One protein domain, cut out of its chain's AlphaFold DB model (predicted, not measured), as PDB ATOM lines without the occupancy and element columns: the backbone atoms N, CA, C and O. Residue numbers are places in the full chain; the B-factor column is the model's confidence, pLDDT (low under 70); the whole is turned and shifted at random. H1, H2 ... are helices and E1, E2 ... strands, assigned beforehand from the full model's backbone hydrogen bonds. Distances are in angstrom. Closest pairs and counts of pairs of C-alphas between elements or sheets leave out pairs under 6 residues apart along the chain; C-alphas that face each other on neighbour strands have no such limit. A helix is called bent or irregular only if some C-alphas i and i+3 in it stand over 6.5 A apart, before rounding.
ATOM      1  N   LYS A  10     269.999 243.931 222.500       96.81
ATOM      2  CA  LYS A  10     271.013 244.725 221.795       96.81
ATOM      3  C   LYS A  10     271.741 245.667 222.758       96.81
ATOM      4  O   LYS A  10     272.963 245.598 222.842       96.81
ATOM      5  N   LYS A  11     270.987 246.483 223.505       96.12
ATOM      6  CA  LYS A  11     271.551 247.423 224.478       96.12
ATOM      7  C   LYS A  11     272.324 246.676 225.565       96.12
ATOM      8  O   LYS A  11     273.431 247.081 225.883       96.12
ATOM      9  N   TYR A  12     271.790 245.552 226.054       97.06
ATOM     10  CA  TYR A  12     272.460 244.746 227.078       97.06
ATOM     11  C   TYR A  12     273.828 244.246 226.614       97.06
ATOM     12  O   TYR A  12     274.825 244.383 227.318       97.06
ATOM     13  N   LYS A  13     273.889 243.702 225.396       95.50
ATOM     14  CA  LYS A  13     275.134 243.208 224.811       95.50
ATOM     15  C   LYS A  13     276.162 244.327 224.624       95.50
ATOM     16  O   LYS A  13     277.340 244.099 224.861       95.50
ATOM     17  N   GLU A  14     275.723 245.511 224.201       96.12
ATOM     18  CA  GLU A  14     276.585 246.690 224.025       96.12
ATOM     19  C   GLU A  14     277.109 247.236 225.363       96.12
ATOM     20  O   GLU A  14     278.218 247.761 225.413       96.12
ATOM     21  N   SER A  15     276.347 247.091 226.450       94.44
ATOM     22  CA  SER A  15     276.721 247.584 227.780       94.44
ATOM     23  C   SER A  15     277.389 246.545 228.684       94.44
ATOM     24  O   SER A  15     277.780 246.905 229.790       94.44
ATOM     25  N   TYR A  16     277.491 245.278 228.269       93.88
ATOM     26  CA  TYR A  16     277.938 244.179 229.136       93.88
ATOM     27  C   TYR A  16     279.326 244.429 229.735       93.88
ATOM     28  O   TYR A  16     279.477 244.366 230.951       93.88
ATOM     29  N   ASP A  17     280.315 244.766 228.901       90.88
ATOM     30  CA  ASP A  17     281.700 244.953 229.356       90.88
ATOM     31  C   ASP A  17     281.810 246.124 230.345       90.88
ATOM     32  O   ASP A  17     282.475 246.012 231.372       90.88
ATOM     33  N   ASN A  18     281.077 247.213 230.092       91.38
ATOM     34  CA  ASN A  18     280.986 248.344 231.017       91.38
ATOM     35  C   ASN A  18     280.268 247.956 232.322       91.38
ATOM     36  O   ASN A  18     280.644 248.403 233.402       91.38
ATOM     37  N   GLY A  19     279.230 247.118 232.254       88.06
ATOM     38  CA  GLY A  19     278.550 246.582 233.435       88.06
ATOM     39  C   GLY A  19     279.488 245.747 234.310       88.06
ATOM     40  O   GLY A  19     279.534 245.952 235.521       88.06
ATOM     41  N   LEU A  20     280.283 244.877 233.685       88.88
ATOM     42  CA  LEU A  20     281.285 244.053 234.358       88.88
ATOM     43  C   LEU A  20     282.394 244.904 234.992       88.88
ATOM     44  O   LEU A  20     282.763 244.676 236.139       88.88
ATOM     45  N   GLU A  21     282.907 245.908 234.277       86.69
ATOM     46  CA  GLU A  21     283.923 246.824 234.806       86.69
ATOM     47  C   GLU A  21     283.408 247.586 236.034       86.69
ATOM     48  O   GLU A  21     284.079 247.621 237.065       86.69
ATOM     49  N   ASN A  22     282.181 248.111 235.967       85.25
ATOM     50  CA  ASN A  22     281.548 248.784 237.103       85.25
ATOM     51  C   ASN A  22     281.308 247.832 238.283       85.25
ATOM     52  O   ASN A  22     281.513 248.219 239.431       85.25
ATOM     53  N   HIS A  23     280.899 246.589 238.020       82.94
ATOM     54  CA  HIS A  23     280.730 245.579 239.060       82.94
ATOM     55  C   HIS A  23     282.057 245.282 239.773       82.94
ATOM     56  O   HIS A  23     282.115 245.328 241.000       82.94
ATOM     57  N   ASN A  24     283.134 245.071 239.013       80.94
ATOM     58  CA  ASN A  24     284.467 244.806 239.558       80.94
ATOM     59  C   ASN A  24     285.047 246.016 240.309       80.94
ATOM     60  O   ASN A  24     285.765 245.842 241.290       80.94
ATOM     61  N   ALA A  25     284.725 247.243 239.885       80.69
ATOM     62  CA  ALA A  25     285.138 248.460 240.583       80.69
ATOM     63  C   ALA A  25     284.473 248.612 241.964       80.69
ATOM     64  O   ALA A  25     285.051 249.223 242.862       80.69
ATOM     65  N   VAL A  26     283.260 248.076 242.136       77.38
ATOM     66  CA  VAL A  26     282.525 248.107 243.412       77.38
ATOM     67  C   VAL A  26     282.888 246.913 244.300       77.38
ATOM     68  O   VAL A  26     282.968 247.062 245.519       77.38
ATOM     69  N   TYR A  27     283.124 245.744 243.704       74.06
ATOM     70  CA  TYR A  27     283.378 244.491 244.409       74.06
ATOM     71  C   TYR A  27     284.740 243.911 244.005       74.06
ATOM     72  O   TYR A  27     284.829 243.043 243.142       74.06
ATOM     73  N   GLU A  28     285.803 244.372 244.668       58.22
ATOM     74  CA  GLU A  28     287.208 244.037 244.355       58.22
ATOM     75  C   GLU A  28     287.512 242.520 244.379       58.22
ATOM     76  O   GLU A  28     288.422 242.045 243.701       58.22
ATOM     77  N   ASP A  29     286.720 241.738 245.121       62.50
ATOM     78  CA  ASP A  29     286.872 240.284 245.261       62.50
ATOM     79  C   ASP A  29     286.058 239.446 244.261       62.50
ATOM     80  O   ASP A  29     286.203 238.210 244.247       62.50
ATOM     81  N   TYR A  30     285.166 240.083 243.497       70.69
ATOM     82  CA  TYR A  30     284.186 239.412 242.645       70.69
ATOM     83  C   TYR A  30     284.740 239.243 241.229       70.69
ATOM     84  O   TYR A  30     285.430 240.105 240.692       70.69
ATOM     85  N   ASP A  31     284.481 238.077 240.642       78.88
ATOM     86  CA  ASP A  31     284.901 237.740 239.286       78.88
ATOM     87  C   ASP A  31     283.728 237.842 238.297       78.88
ATOM     88  O   ASP A  31     282.571 238.044 238.671       78.88
ATOM     89  N   GLU A  32     284.023 237.680 237.004       85.75
ATOM     90  CA  GLU A  32     282.996 237.702 235.954       85.75
ATOM     91  C   GLU A  32     281.894 236.657 236.201       85.75
ATOM     92  O   GLU A  32     280.738 236.887 235.850       85.75
ATOM     93  N   LEU A  33     282.211 235.532 236.851       86.94
ATOM     94  CA  LEU A  33     281.216 234.518 237.191       86.94
ATOM     95  C   LEU A  33     280.214 235.041 238.227       86.94
ATOM     96  O   LEU A  33     279.015 234.791 238.086       86.94
ATOM     97  N   HIS A  34     280.679 235.769 239.241       86.38
ATOM     98  CA  HIS A  34     279.789 236.412 240.202       86.38
ATOM     99  C   HIS A  34     278.889 237.452 239.525       86.38
ATOM    100  O   HIS A  34     277.672 237.414 239.719       86.38
ATOM    101  N   PHE A  35     279.461 238.311 238.674       89.75
ATOM    102  CA  PHE A  35     278.687 239.274 237.887       89.75
ATOM    103  C   PHE A  35     277.596 238.572 237.070       89.75
ATOM    104  O   PHE A  35     276.422 238.906 237.194       89.75
ATOM    105  N   ILE A  36     277.957 237.542 236.299       92.50
ATOM    106  CA  ILE A  36     277.004 236.793 235.472       92.50
ATOM    107  C   ILE A  36     275.895 236.158 236.313       92.50
ATOM    108  O   ILE A  36     274.741 236.202 235.904       92.50
ATOM    109  N   ASN A  37     276.213 235.567 237.469       89.69
ATOM    110  CA  ASN A  37     275.194 234.967 238.331       89.69
ATOM    111  C   ASN A  37     274.209 236.016 238.865       89.69
ATOM    112  O   ASN A  37     273.006 235.770 238.846       89.69
ATOM    113  N   SER A  38     274.707 237.187 239.270       90.12
ATOM    114  CA  SER A  38     273.859 238.298 239.710       90.12
ATOM    115  C   SER A  38     272.979 238.831 238.572       90.12
ATOM    116  O   SER A  38     271.785 239.060 238.762       90.12
ATOM    117  N   GLU A  39     273.533 238.974 237.363       94.12
ATOM    118  CA  GLU A  39     272.755 239.373 236.187       94.12
ATOM    119  C   GLU A  39     271.694 238.324 235.825       94.12
ATOM    120  O   GLU A  39     270.566 238.688 235.504       94.12
ATOM    121  N   LEU A  40     272.031 237.030 235.883       94.06
ATOM    122  CA  LEU A  40     271.096 235.937 235.606       94.06
ATOM    123  C   LEU A  40     269.907 235.968 236.561       94.06
ATOM    124  O   LEU A  40     268.773 235.936 236.095       94.06
ATOM    125  N   GLU A  41     270.157 236.082 237.865       92.00
ATOM    126  CA  GLU A  41     269.102 236.202 238.874       92.00
ATOM    127  C   GLU A  41     268.207 237.417 238.592       92.00
ATOM    128  O   GLU A  41     266.986 237.294 238.506       92.00
ATOM    129  N   PHE A  42     268.810 238.580 238.332       94.06
ATOM    130  CA  PHE A  42     268.068 239.799 238.017       94.06
ATOM    131  C   PHE A  42     267.172 239.652 236.775       94.06
ATOM    132  O   PHE A  42     265.996 240.027 236.803       94.06
ATOM    133  N   TYR A  43     267.702 239.115 235.671       96.06
ATOM    134  CA  TYR A  43     266.932 238.973 234.432       96.06
ATOM    135  C   TYR A  43     265.930 237.822 234.468       96.06
ATOM    136  O   TYR A  43     264.924 237.907 233.764       96.06
ATOM    137  N   GLN A  44     266.154 236.802 235.296       94.44
ATOM    138  CA  GLN A  44     265.170 235.755 235.559       94.44
ATOM    139  C   GLN A  44     263.926 236.351 236.231       94.44
ATOM    140  O   GLN A  44     262.820 236.162 235.732       94.44
ATOM    141  N   ILE A  45     264.106 237.196 237.253       93.56
ATOM    142  CA  ILE A  45     263.000 237.917 237.905       93.56
ATOM    143  C   ILE A  45     262.276 238.834 236.907       93.56
ATOM    144  O   ILE A  45     261.045 238.886 236.872       93.56
ATOM    145  N   CYS A  46     263.025 239.557 236.065       95.56
ATOM    146  CA  CYS A  46     262.433 240.406 235.028       95.56
ATOM    147  C   CYS A  46     261.600 239.590 234.028       95.56
ATOM    148  O   CYS A  46     260.515 240.021 233.634       95.56
ATOM    149  N   TYR A  47     262.102 238.420 233.626       96.19
ATOM    150  CA  TYR A  47     261.389 237.494 232.759       96.19
ATOM    151  C   TYR A  47     260.110 236.995 233.424       96.19
ATOM    152  O   TYR A  47     259.047 237.155 232.837       96.19
ATOM    153  N   GLU A  48     260.187 236.457 234.640       94.38
ATOM    154  CA  GLU A  48     259.035 235.920 235.375       94.38
ATOM    155  C   GLU A  48     257.965 236.987 235.598       94.38
ATOM    156  O   GLU A  48     256.781 236.713 235.429       94.38
ATOM    157  N   THR A  49     258.375 238.232 235.862       94.94
ATOM    158  CA  THR A  49     257.444 239.357 236.021       94.94
ATOM    159  C   THR A  49     256.725 239.677 234.706       94.94
ATOM    160  O   THR A  49     255.521 239.928 234.709       94.94
ATOM    161  N   ALA A  50     257.446 239.668 233.577       96.06
ATOM    162  CA  ALA A  50     256.894 239.944 232.247       96.06
ATOM    163  C   ALA A  50     256.165 238.744 231.616       96.06
ATOM    164  O   ALA A  50     255.407 238.921 230.660       96.06
ATOM    165  N   ASN A  51     256.405 237.526 232.106       95.69
ATOM    166  CA  ASN A  51     255.878 236.287 231.550       95.69
ATOM    167  C   ASN A  51     254.445 236.032 232.019       95.69
ATOM    168  O   ASN A  51     254.162 235.156 232.833       95.69
ATOM    169  N   VAL A  52     253.534 236.823 231.463       94.38
ATOM    170  CA  VAL A  52     252.099 236.697 231.689       94.38
ATOM    171  C   VAL A  52     251.537 235.630 230.755       94.38
ATOM    172  O   VAL A  52     251.651 235.730 229.532       94.38
ATOM    173  N   THR A  53     250.903 234.615 231.331       92.75
ATOM    174  CA  THR A  53     250.295 233.506 230.589       92.75
ATOM    175  C   THR A  53     248.859 233.293 231.039       92.75
ATOM    176  O   THR A  53     248.497 233.633 232.163       92.75
ATOM    177  N   GLU A  54     248.024 232.750 230.154       93.44
ATOM    178  CA  GLU A  54     246.668 232.357 230.529       93.44
ATOM    179  C   GLU A  54     246.740 231.130 231.446       93.44
ATOM    180  O   GLU A  54     247.235 230.069 231.059       93.44
ATOM    181  N   GLN A  55     246.250 231.285 232.670       90.69
ATOM    182  CA  GLN A  55     246.220 230.260 233.699       90.69
ATOM    183  C   GLN A  55     244.777 229.946 234.073       90.69
ATOM    184  O   GLN A  55     243.925 230.830 234.157       90.69
ATOM    185  N   ARG A  56     244.506 228.663 234.332       90.44
ATOM    186  CA  ARG A  56     243.204 228.207 234.822       90.44
ATOM    187  C   ARG A  56     243.222 228.143 236.346       90.44
ATOM    188  O   ARG A  56     243.891 227.285 236.916       90.44
ATOM    189  N   LEU A  57     242.435 228.996 236.982       88.56
ATOM    190  CA  LEU A  57     242.313 229.121 238.428       88.56
ATOM    191  C   LEU A  57     241.066 228.405 238.946       88.56
ATOM    192  O   LEU A  57     240.043 228.339 238.264       88.56
ATOM    193  N   ILE A  58     241.158 227.872 240.165       86.44
ATOM    194  CA  ILE A  58     240.026 227.288 240.887       86.44
ATOM    195  C   ILE A  58     239.443 228.362 241.801       86.44
ATOM    196  O   ILE A  58     240.122 228.837 242.710       86.44
ATOM    197  N   VAL A  59     238.177 228.709 241.591       83.25
ATOM    198  CA  VAL A  59     237.447 229.664 242.426       83.25
ATOM    199  C   VAL A  59     236.427 228.894 243.256       83.25
ATOM    200  O   VAL A  59     235.524 228.239 242.732       83.25
ATOM    201  N   ASN A  60     236.597 228.939 244.578       82.56
ATOM    202  CA  ASN A  60     235.696 228.283 245.519       82.56
ATOM    203  C   ASN A  60     234.638 229.277 245.999       82.56
ATOM    204  O   ASN A  60     234.934 230.171 246.793       82.56
ATOM    205  N   ASN A  61     233.398 229.087 245.553       81.44
ATOM    206  CA  ASN A  61     232.234 229.762 246.112       81.44
ATOM    207  C   ASN A  61     231.636 228.918 247.246       81.44
ATOM    208  O   ASN A  61     231.951 227.739 247.401       81.44
ATOM    209  N   LYS A  62     230.749 229.513 248.055       86.50
ATOM    210  CA  LYS A  62     230.123 228.814 249.197       86.50
ATOM    211  C   LYS A  62     229.390 227.529 248.793       86.50
ATOM    212  O   LYS A  62     229.350 226.594 249.585       86.50
ATOM    213  N   ASP A  63     228.849 227.498 247.576       89.56
ATOM    214  CA  ASP A  63     227.925 226.457 247.123       89.56
ATOM    215  C   ASP A  63     228.473 225.601 245.962       89.56
ATOM    216  O   ASP A  63     227.889 224.566 245.644       89.56
ATOM    217  N   TYR A  64     229.573 226.008 245.314       83.25
ATOM    218  CA  TYR A  64     230.170 225.290 244.181       83.25
ATOM    219  C   TYR A  64     231.613 225.740 243.894       83.25
ATOM    220  O   TYR A  64     232.038 226.824 244.290       83.25
ATOM    221  N   THR A  65     232.350 224.909 243.154       86.38
ATOM    222  CA  THR A  65     233.678 225.226 242.613       86.38
ATOM    223  C   THR A  65     233.558 225.518 241.120       86.38
ATOM    224  O   THR A  65     232.969 224.724 240.384       86.38
ATOM    225  N   GLU A  66     234.131 226.630 240.669       90.19
ATOM    226  CA  GLU A  66     234.209 226.998 239.254       90.19
ATOM    227  C   GLU A  66     235.656 227.218 238.803       90.19
ATOM    228  O   GLU A  66     236.571 227.341 239.621       90.19
ATOM    229  N   TYR A  67     235.860 227.222 237.484       87.62
ATOM    230  CA  TYR A  67     237.150 227.520 236.874       87.62
ATOM    231  C   TYR A  67     237.092 228.877 236.186       87.62
ATOM    232  O   TYR A  67     236.171 229.135 235.412       87.62
ATOM    233  N   GLU A  68     238.113 229.694 236.415       88.88
ATOM    234  CA  GLU A  68     238.294 230.987 235.761       88.88
ATOM    235  C   GLU A  68     239.624 230.992 235.005       88.88
ATOM    236  O   GLU A  68     240.615 230.445 235.487       88.88
ATOM    237  N   TYR A  69     239.649 231.577 233.811       89.62
ATOM    238  CA  TYR A  69     240.878 231.770 233.044       89.62
ATOM    239  C   TYR A  69     241.331 233.214 233.219       89.62
ATOM    240  O   TYR A  69     240.536 234.121 232.978       89.62
ATOM    241  N   ARG A  70     242.578 233.414 233.651       91.00
ATOM    242  CA  ARG A  70     243.180 234.742 233.821       91.00
ATOM    243  C   ARG A  70     244.585 234.789 233.255       91.00
ATOM    244  O   ARG A  70     245.340 233.827 233.377       91.00
ATOM    245  N   TYR A  71     244.948 235.928 232.695       93.00
ATOM    246  CA  TYR A  71     246.316 236.277 232.364       93.00
ATOM    247  C   TYR A  71     247.032 236.759 233.620       93.00
ATOM    248  O   TYR A  71     246.747 237.837 234.131       93.00
ATOM    249  N   ILE A  72     247.966 235.953 234.113       92.88
ATOM    250  CA  ILE A  72     248.755 236.258 235.309       92.88
ATOM    251  C   ILE A  72     250.202 235.822 235.113       92.88
ATOM    252  O   ILE A  72     250.508 234.970 234.268       92.88
ATOM    253  N   ASN A  73     251.100 236.431 235.878       91.81
ATOM    254  CA  ASN A  73     252.490 235.998 235.965       91.81
ATOM    255  C   ASN A  73     252.680 234.955 237.089       91.81
ATOM    256  O   ASN A  73     251.739 234.601 237.805       91.81
ATOM    257  N   GLU A  74     253.902 234.442 237.230       89.06
ATOM    258  CA  GLU A  74     254.222 233.402 238.217       89.06
ATOM    259  C   GLU A  74     254.070 233.883 239.668       89.06
ATOM    260  O   GLU A  74     253.590 233.135 240.518       89.06
ATOM    261  N   PHE A  75     254.405 235.142 239.950       89.62
ATOM    262  CA  PHE A  75     254.291 235.718 241.289       89.62
ATOM    263  C   PHE A  75     252.830 235.836 241.730       89.62
ATOM    264  O   PHE A  75     252.467 235.369 242.804       89.62
ATOM    265  N   GLU A  76     251.967 236.365 240.866       90.00
ATOM    266  CA  GLU A  76     250.531 236.472 241.132       90.00
ATOM    267  C   GLU A  76     249.877 235.094 241.257       90.00
ATOM    268  O   GLU A  76     249.003 234.891 242.102       90.00
ATOM    269  N   TYR A  77     250.317 234.117 240.457       88.81
ATOM    270  CA  TYR A  77     249.873 232.734 240.607       88.81
ATOM    271  C   TYR A  77     250.261 232.154 241.973       88.81
ATOM    272  O   TYR A  77     249.432 231.508 242.623       88.81
ATOM    273  N   ASN A  78     251.497 232.384 242.418       88.19
ATOM    274  CA  ASN A  78     251.981 231.923 243.716       88.19
ATOM    275  C   ASN A  78     251.208 232.577 244.867       88.19
ATOM    276  O   ASN A  78     250.746 231.862 245.757       88.19
ATOM    277  N   ASP A  79     250.958 233.886 244.796       87.12
ATOM    278  CA  ASP A  79     250.166 234.623 245.785       87.12
ATOM    279  C   ASP A  79     248.737 234.072 245.901       87.12
ATOM    280  O   ASP A  79     248.247 233.804 247.001       87.12
ATOM    281  N   ILE A  80     248.069 233.838 244.764       86.81
ATOM    282  CA  ILE A  80     246.708 233.272 244.726       86.81
ATOM    283  C   ILE A  80     246.669 231.884 245.377       86.81
ATOM    284  O   ILE A  80     245.709 231.552 246.079       86.81
ATOM    285  N   ASN A  81     247.708 231.074 245.164       84.75
ATOM    286  CA  ASN A  81     247.795 229.709 245.678       84.75
ATOM    287  C   ASN A  81     248.502 229.598 247.040       84.75
ATOM    288  O   ASN A  81     248.690 228.480 247.519       84.75
ATOM    289  N   GLN A  82     248.854 230.722 247.677       84.50
ATOM    290  CA  GLN A  82     249.562 230.770 248.967       84.50
ATOM    291  C   GLN A  82     250.877 229.972 248.952       84.50
ATOM    292  O   GLN A  82     251.226 229.284 249.914       84.50
ATOM    293  N   ILE A  83     251.592 230.035 247.830       83.00
ATOM    294  CA  ILE A  83     252.920 229.451 247.680       83.00
ATOM    295  C   ILE A  83     253.927 230.513 248.117       83.00
ATOM    296  O   ILE A  83     254.085 231.527 247.443       83.00
ATOM    297  N   ASP A  84     254.615 230.277 249.236       77.00
ATOM    298  CA  ASP A  84     255.670 231.179 249.703       77.00
ATOM    299  C   ASP A  84     256.820 231.230 248.686       77.00
ATOM    300  O   ASP A  84     257.525 230.240 248.460       77.00
ATOM    301  N   SER A  85     257.032 232.411 248.106       71.88
ATOM    302  CA  SER A  85     258.209 232.745 247.309       71.88
ATOM    303  C   SER A  85     259.102 233.696 248.100       71.88
ATOM    304  O   SER A  85     258.652 234.724 248.598       71.88
ATOM    305  N   ASN A  86     260.399 233.387 248.180       72.38
ATOM    306  CA  ASN A  86     261.399 234.300 248.754       72.38
ATOM    307  C   ASN A  86     261.851 235.387 247.759       72.38
ATOM    308  O   ASN A  86     262.746 236.172 248.071       72.38
ATOM    309  N   ILE A  87     261.278 235.402 246.555       74.75
ATOM    310  CA  ILE A  87     261.657 236.277 245.448       74.75
ATOM    311  C   ILE A  87     260.466 237.176 245.117       74.75
ATOM    312  O   ILE A  87     259.339 236.694 244.994       74.75
ATOM    313  N   ASN A  88     260.738 238.472 244.965       81.31
ATOM    314  CA  ASN A  88     259.737 239.489 244.654       81.31
ATOM    315  C   ASN A  88     259.762 239.864 243.169       81.31
ATOM    316  O   ASN A  88     260.816 239.840 242.533       81.31
ATOM    317  N   GLU A  89     258.610 240.298 242.659       87.00
ATOM    318  CA  GLU A  89     258.470 240.876 241.322       87.00
ATOM    319  C   GLU A  89     259.390 242.081 241.098       87.00
ATOM    320  O   GLU A  89     259.679 242.869 242.006       87.00
ATOM    321  N   ASN A  90     259.762 242.305 239.837       92.00
ATOM    322  CA  ASN A  90     260.417 243.541 239.440       92.00
ATOM    323  C   ASN A  90     259.379 244.656 239.195       92.00
ATOM    324  O   ASN A  90     258.646 244.636 238.204       92.00
ATOM    325  N   TYR A  91     259.339 245.662 240.073       91.06
ATOM    326  CA  TYR A  91     258.369 246.762 239.984       91.06
ATOM    327  C   TYR A  91     258.460 247.580 238.690       91.06
ATOM    328  O   TYR A  91     257.424 247.976 238.155       91.06
ATOM    329  N   ASP A  92     259.662 247.813 238.159       92.81
ATOM    330  CA  ASP A  92     259.833 248.571 236.916       92.81
ATOM    331  C   ASP A  92     259.221 247.816 235.732       92.81
ATOM    332  O   ASP A  92     258.498 248.397 234.925       92.81
ATOM    333  N   ILE A  93     259.432 246.498 235.671       94.38
ATOM    334  CA  ILE A  93     258.797 245.637 234.668       94.38
ATOM    335  C   ILE A  93     257.285 245.617 234.841       94.38
ATOM    336  O   ILE A  93     256.566 245.779 233.856       94.38
ATOM    337  N   LYS A  94     256.796 245.483 236.078       92.44
ATOM    338  CA  LYS A  94     255.359 245.485 236.372       92.44
ATOM    339  C   LYS A  94     254.683 246.766 235.874       92.44
ATOM    340  O   LYS A  94     253.623 246.700 235.258       92.44
ATOM    341  N   ASN A  95     255.326 247.915 236.065       92.25
ATOM    342  CA  ASN A  95     254.830 249.202 235.577       92.25
ATOM    343  C   ASN A  95     254.838 249.314 234.043       92.25
ATOM    344  O   ASN A  95     254.000 250.015 233.486       92.25
ATOM    345  N   LEU A  96     255.763 248.636 233.354       93.62
ATOM    346  CA  LEU A  96     255.835 248.641 231.888       93.62
ATOM    347  C   LEU A  96     254.768 247.761 231.226       93.62
ATOM    348  O   LEU A  96     254.349 248.054 230.108       93.62
ATOM    349  N   ILE A  97     254.369 246.669 231.880       93.69
ATOM    350  CA  ILE A  97     253.430 245.692 231.309       93.69
ATOM    351  C   ILE A  97     251.971 245.955 231.684       93.69
ATOM    352  O   ILE A  97     251.081 245.465 230.988       93.69
ATOM    353  N   LYS A  98     251.712 246.703 232.765       90.50
ATOM    354  CA  LYS A  98     250.348 247.037 233.182       90.50
ATOM    355  C   LYS A  98     249.735 248.114 232.294       90.50
ATOM    356  O   LYS A  98     250.315 249.167 232.054       90.50
ATOM    357  N   ASP A  99     248.525 247.832 231.842       87.81
ATOM    358  CA  ASP A  99     247.680 248.703 231.044       87.81
ATOM    359  C   ASP A  99     246.222 248.482 231.463       87.81
ATOM    360  O   ASP A  99     245.538 247.579 230.973       87.81
ATOM    361  N   ASP A 100     245.734 249.338 232.365       81.25
ATOM    362  CA  ASP A 100     244.378 249.262 232.927       81.25
ATOM    363  C   ASP A 100     243.272 249.379 231.858       81.25
ATOM    364  O   ASP A 100     242.108 249.085 232.127       81.25
ATOM    365  N   SER A 101     243.604 249.782 230.623       79.19
ATOM    366  CA  SER A 101     242.652 249.800 229.507       79.19
ATOM    367  C   SER A 101     242.386 248.414 228.896       79.19
ATOM    368  O   SER A 101     241.464 248.253 228.088       79.19
ATOM    369  N   LYS A 102     243.166 247.391 229.273       78.56
ATOM    370  CA  LYS A 102     243.138 246.042 228.693       78.56
ATOM    371  C   LYS A 102     242.328 245.050 229.531       78.56
ATOM    372  O   LYS A 102     242.858 244.118 230.125       78.56
ATOM    373  N   PHE A 103     241.006 245.200 229.499       71.00
ATOM    374  CA  PHE A 103     240.085 244.334 230.250       71.00
ATOM    375  C   PHE A 103     240.108 242.853 229.836       71.00
ATOM    376  O   PHE A 103     239.859 241.992 230.668       71.00
ATOM    377  N   LEU A 104     240.389 242.544 228.564       77.50
ATOM    378  CA  LEU A 104     240.402 241.159 228.058       77.50
ATOM    379  C   LEU A 104     241.665 240.373 228.440       77.50
ATOM    380  O   LEU A 104     241.723 239.174 228.193       77.50
ATOM    381  N   SER A 105     242.676 241.047 228.986       82.50
ATOM    382  CA  SER A 105     243.952 240.453 229.389       82.50
ATOM    383  C   SER A 105     244.312 240.829 230.821       82.50
ATOM    384  O   SER A 105     245.480 241.056 231.120       82.50
ATOM    385  N   ASP A 106     243.297 240.961 231.679       87.56
ATOM    386  CA  ASP A 106     243.448 241.215 233.117       87.56
ATOM    387  C   ASP A 106     244.330 242.436 233.450       87.56
ATOM    388  O   ASP A 106     245.018 242.479 234.466       87.56
ATOM    389  N   GLY A 107     244.301 243.458 232.586       89.19
ATOM    390  CA  GLY A 107     245.088 244.681 232.750       89.19
ATOM    391  C   GLY A 107     246.528 244.584 232.240       89.19
ATOM    392  O   GLY A 107     247.343 245.435 232.585       89.19
ATOM    393  N   TYR A 108     246.863 243.581 231.422       92.25
ATOM    394  CA  TYR A 108     248.194 243.419 230.831       92.25
ATOM    395  C   TYR A 108     248.262 243.796 229.354       92.25
ATOM    396  O   TYR A 108     247.421 243.406 228.542       92.25
ATOM    397  N   ASN A 109     249.347 244.466 228.964       94.44
ATOM    398  CA  ASN A 109     249.722 244.641 227.569       94.44
ATOM    399  C   ASN A 109     250.543 243.436 227.075       94.44
ATOM    400  O   ASN A 109     251.773 243.430 227.123       94.44
ATOM    401  N   LEU A 110     249.848 242.421 226.552       93.44
ATOM    402  CA  LEU A 110     250.465 241.167 226.098       93.44
ATOM    403  C   LEU A 110     251.497 241.349 224.972       93.44
ATOM    404  O   LEU A 110     252.401 240.525 224.826       93.44
ATOM    405  N   GLU A 111     251.396 242.411 224.169       94.12
ATOM    406  CA  GLU A 111     252.400 242.707 223.143       94.12
ATOM    407  C   GLU A 111     253.731 243.108 223.787       94.12
ATOM    408  O   GLU A 111     254.777 242.558 223.433       94.12
ATOM    409  N   ILE A 112     253.688 244.005 224.777       94.94
ATOM    410  CA  ILE A 112     254.871 244.408 225.543       94.94
ATOM    411  C   ILE A 112     255.426 243.212 226.319       94.94
ATOM    412  O   ILE A 112     256.635 242.980 226.261       94.94
ATOM    413  N   CYS A 113     254.569 242.408 226.964       95.81
ATOM    414  CA  CYS A 113     254.991 241.178 227.641       95.81
ATOM    415  C   CYS A 113     255.811 240.286 226.701       95.81
ATOM    416  O   CYS A 113     256.941 239.933 227.022       95.81
ATOM    417  N   ASN A 114     255.297 240.000 225.501       95.19
ATOM    418  CA  ASN A 114     255.981 239.160 224.512       95.19
ATOM    419  C   ASN A 114     257.314 239.750 224.025       95.19
ATOM    420  O   ASN A 114     258.283 239.015 223.807       95.19
ATOM    421  N   GLN A 115     257.386 241.070 223.832       96.81
ATOM    422  CA  GLN A 115     258.628 241.741 223.441       96.81
ATOM    423  C   GLN A 115     259.687 241.643 224.547       96.81
ATOM    424  O   GLN A 115     260.844 241.309 224.267       96.81
ATOM    425  N   LEU A 116     259.283 241.898 225.793       97.12
ATOM    426  CA  LEU A 116     260.150 241.838 226.965       97.12
ATOM    427  C   LEU A 116     260.629 240.412 227.235       97.12
ATOM    428  O   LEU A 116     261.837 240.202 227.299       97.12
ATOM    429  N   THR A 117     259.736 239.423 227.294       97.19
ATOM    430  CA  THR A 117     260.117 238.018 227.518       97.19
ATOM    431  C   THR A 117     261.066 237.523 226.434       97.19
ATOM    432  O   THR A 117     262.114 236.966 226.747       97.19
ATOM    433  N   THR A 118     260.798 237.823 225.157       97.19
ATOM    434  CA  THR A 118     261.708 237.485 224.046       97.19
ATOM    435  C   THR A 118     263.098 238.092 224.235       97.19
ATOM    436  O   THR A 118     264.116 237.462 223.933       97.19
ATOM    437  N   SER A 119     263.154 239.342 224.685       97.69
ATOM    438  CA  SER A 119     264.407 240.048 224.925       97.69
ATOM    439  C   SER A 119     265.166 239.469 226.121       97.69
ATOM    440  O   SER A 119     266.352 239.159 225.994       97.69
ATOM    441  N   PHE A 120     264.484 239.241 227.245       97.62
ATOM    442  CA  PHE A 120     265.072 238.664 228.451       97.62
ATOM    443  C   PHE A 120     265.552 237.235 228.222       97.62
ATOM    444  O   PHE A 120     266.683 236.932 228.581       97.62
ATOM    445  N   THR A 121     264.808 236.399 227.495       97.81
ATOM    446  CA  THR A 121     265.273 235.060 227.101       97.81
ATOM    447  C   THR A 121     266.587 235.119 226.318       97.81
ATOM    448  O   THR A 121     267.479 234.299 226.542       97.81
ATOM    449  N   LYS A 122     266.756 236.101 225.419       98.00
ATOM    450  CA  LYS A 122     268.021 236.295 224.684       98.00
ATOM    451  C   LYS A 122     269.157 236.752 225.597       98.00
ATOM    452  O   LYS A 122     270.281 236.284 225.425       98.00
ATOM    453  N   ILE A 123     268.874 237.637 226.555       97.94
ATOM    454  CA  ILE A 123     269.844 238.091 227.563       97.94
ATOM    455  C   ILE A 123     270.292 236.917 228.441       97.94
ATOM    456  O   ILE A 123     271.489 236.650 228.522       97.94
ATOM    457  N   ILE A 124     269.345 236.168 229.010       97.25
ATOM    458  CA  ILE A 124     269.597 234.979 229.836       97.25
ATOM    459  C   ILE A 124     270.412 233.947 229.045       97.25
ATOM    460  O   ILE A 124     271.450 233.489 229.512       97.25
ATOM    461  N   SER A 125     270.026 233.650 227.800       96.44
ATOM    462  CA  SER A 125     270.761 232.701 226.945       96.44
ATOM    463  C   SER A 125     272.202 233.146 226.667       96.44
ATOM    464  O   SER A 125     273.126 232.328 226.639       96.44
ATOM    465  N   PHE A 126     272.420 234.447 226.455       96.56
ATOM    466  CA  PHE A 126     273.757 235.013 226.284       96.56
ATOM    467  C   PHE A 126     274.601 234.868 227.555       96.56
ATOM    468  O   PHE A 126     275.763 234.464 227.469       96.56
ATOM    469  N   LEU A 127     274.013 235.146 228.718       95.81
ATOM    470  CA  LEU A 127     274.664 235.002 230.018       95.81
ATOM    471  C   LEU A 127     275.019 233.542 230.327       95.81
ATOM    472  O   LEU A 127     276.152 233.267 230.708       95.81
ATOM    473  N   GLU A 128     274.114 232.594 230.079       94.38
ATOM    474  CA  GLU A 128     274.387 231.158 230.248       94.38
ATOM    475  C   GLU A 128     275.491 230.659 229.306       94.38
ATOM    476  O   GLU A 128     276.357 229.864 229.689       94.38
ATOM    477  N   THR A 129     275.530 231.181 228.074       93.50
ATOM    478  CA  THR A 129     276.618 230.895 227.126       93.50
ATOM    479  C   THR A 129     277.958 231.414 227.656       93.50
ATOM    480  O   THR A 129     278.962 230.699 227.614       93.50
ATOM    481  N   LYS A 130     277.983 232.643 228.189       92.38
ATOM    482  CA  LYS A 130     279.169 233.244 228.818       92.38
ATOM    483  C   LYS A 130     279.626 232.444 230.041       92.38
ATOM    484  O   LYS A 130     280.795 232.070 230.112       92.38
ATOM    485  N   LYS A 131     278.700 232.097 230.937       91.19
ATOM    486  CA  LYS A 131     278.932 231.270 232.130       91.19
ATOM    487  C   LYS A 131     279.565 229.925 231.781       91.19
ATOM    488  O   LYS A 131     280.568 229.534 232.374       91.19
ATOM    489  N   SER A 132     279.027 229.249 230.766       86.25
ATOM    490  CA  SER A 132     279.549 227.969 230.273       86.25
ATOM    491  C   SER A 132     280.953 228.096 229.659       86.25
ATOM    492  O   SER A 132     281.784 227.196 229.796       86.25
ATOM    493  N   GLY A 133     281.246 229.231 229.013       81.00
ATOM    494  CA  GLY A 133     282.566 229.543 228.454       81.00
ATOM    495  C   GLY A 133     283.659 229.751 229.510       81.00
ATOM    496  O   GLY A 133     284.809 229.381 229.273       81.00
ATOM    497  N   ILE A 134     283.304 230.263 230.693       76.88
ATOM    498  CA  ILE A 134     284.240 230.481 231.815       76.88
ATOM    499  C   ILE A 134     284.698 229.150 232.436       76.88
ATOM    500  O   ILE A 134     285.826 229.034 232.908       76.88
ATOM    501  N   GLY A 135     283.863 228.105 232.383       55.69
ATOM    502  CA  GLY A 135     284.197 226.778 232.913       55.69
ATOM    503  C   GLY A 135     285.139 225.938 232.039       55.69
ATOM    504  O   GLY A 135     285.669 224.935 232.517       55.69
ATOM    505  N   THR A 136     285.360 226.312 230.772       47.00
ATOM    506  CA  THR A 136     286.117 225.494 229.801       47.00
ATOM    507  C   THR A 136     287.443 226.096 229.351       47.00
ATOM    508  O   THR A 136     288.271 225.362 228.816       47.00
TER     509      THR A 136
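What this domain is: This is residues 10 to 136 of the 230 residues of an uncharacterized protein of Flavobacterium urumqiense (UniProt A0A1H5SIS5). Two long helices, H2 and H5, lie side by side and run opposite ways, and beyond the end of H2 a two-stranded hairpin, E1 and E2, carries on the long axis, with its tip, residues 60 to 65, sticking out. The kinked H1 is set obliquely near the start of H2, while the short H3 and H4 pack on the last residues of H2, H3 near E1 and H4 also on the start of H5. The printed part has 127 residues, with five named helices and two named strands in the order H1 H2 E1 E2 H3 H4 H5; the sheet E1 - E2 is antiparallel, and the class is mostly helix. The whole is loose, with a radius of gyration of the C-alphas of 18.3 A, and a rod spanning 61 by 29 by 26 A.

How they stand to each other: H1, residues 10 to 26, only just touches H2, residues 32 to 50, with 3 pairs of C-alphas within 8 A, the closest being those of Leu 20 and Phe 35 at 6.5 A; their tilt is steep, 50 degrees. H2 is the hub, touching four other helices. E1, residues 53 to 60, and E2, residues 65 to 72, are an antiparallel hairpin with directions at 152 degrees; N 55 and O 70 are 2.8 A apart and N 68 and O 57 are 3.0 A apart, within hydrogen-bond range. H3, residues 74 to 80, touches H2 at its residues 48 to 49 alone, the closest C-alphas being those of Glu 48 and Glu 74 at 6.1 A. H3 and E1 are near each other, with 7 pairs of C-alphas within 10 A. H4, residues 91 to 97, touches H2 with the C-alphas of Cys 46 and Ile 93 closest at 6.4 A. H5, residues 110 to 134, touches H2 at a shallow tilt of 19 degrees, opposite ways, with the C-alphas of Ala 50 and Cys 113 closest at 5.1 A. H4 and H5 touch too, the C-alphas of Ile 97 and Cys 113 being closest at 6.0 A. H1 and H5 are close but not clearly touching, and H3 and H5 are apart. In H2, H3, H4 and H5 every O i to N i+4 pair is within hydrogen-bond range; in H1 it is 11 of 13.

Where its parts are: H1 begins at C-alpha 10, (271.013, 244.725, 221.795), and is 24.7 A long; it is irregular, with C-alphas 14 and 17 at 7.6 A, and has a kink of 46 degrees near residue 17. H2 is 26.5 A long. E1 measures 21.5 A and E2 20.1 A, and E2 bends by 52 degrees at residue 69. H5, the longest helix, runs 35.9 A to C-alpha 134 at (284.240, 230.481, 231.815).

The domain as a whole: The two C-alphas farthest apart, those of Glu 28 and Asp 63, are 61.9 A apart. The printed part has no cut; the link from H4 to H5, residues 98 to 109, is long. The mean pLDDT of the printed part is 88.3, and residues 28 to 29 and 135 to 136 are under 70.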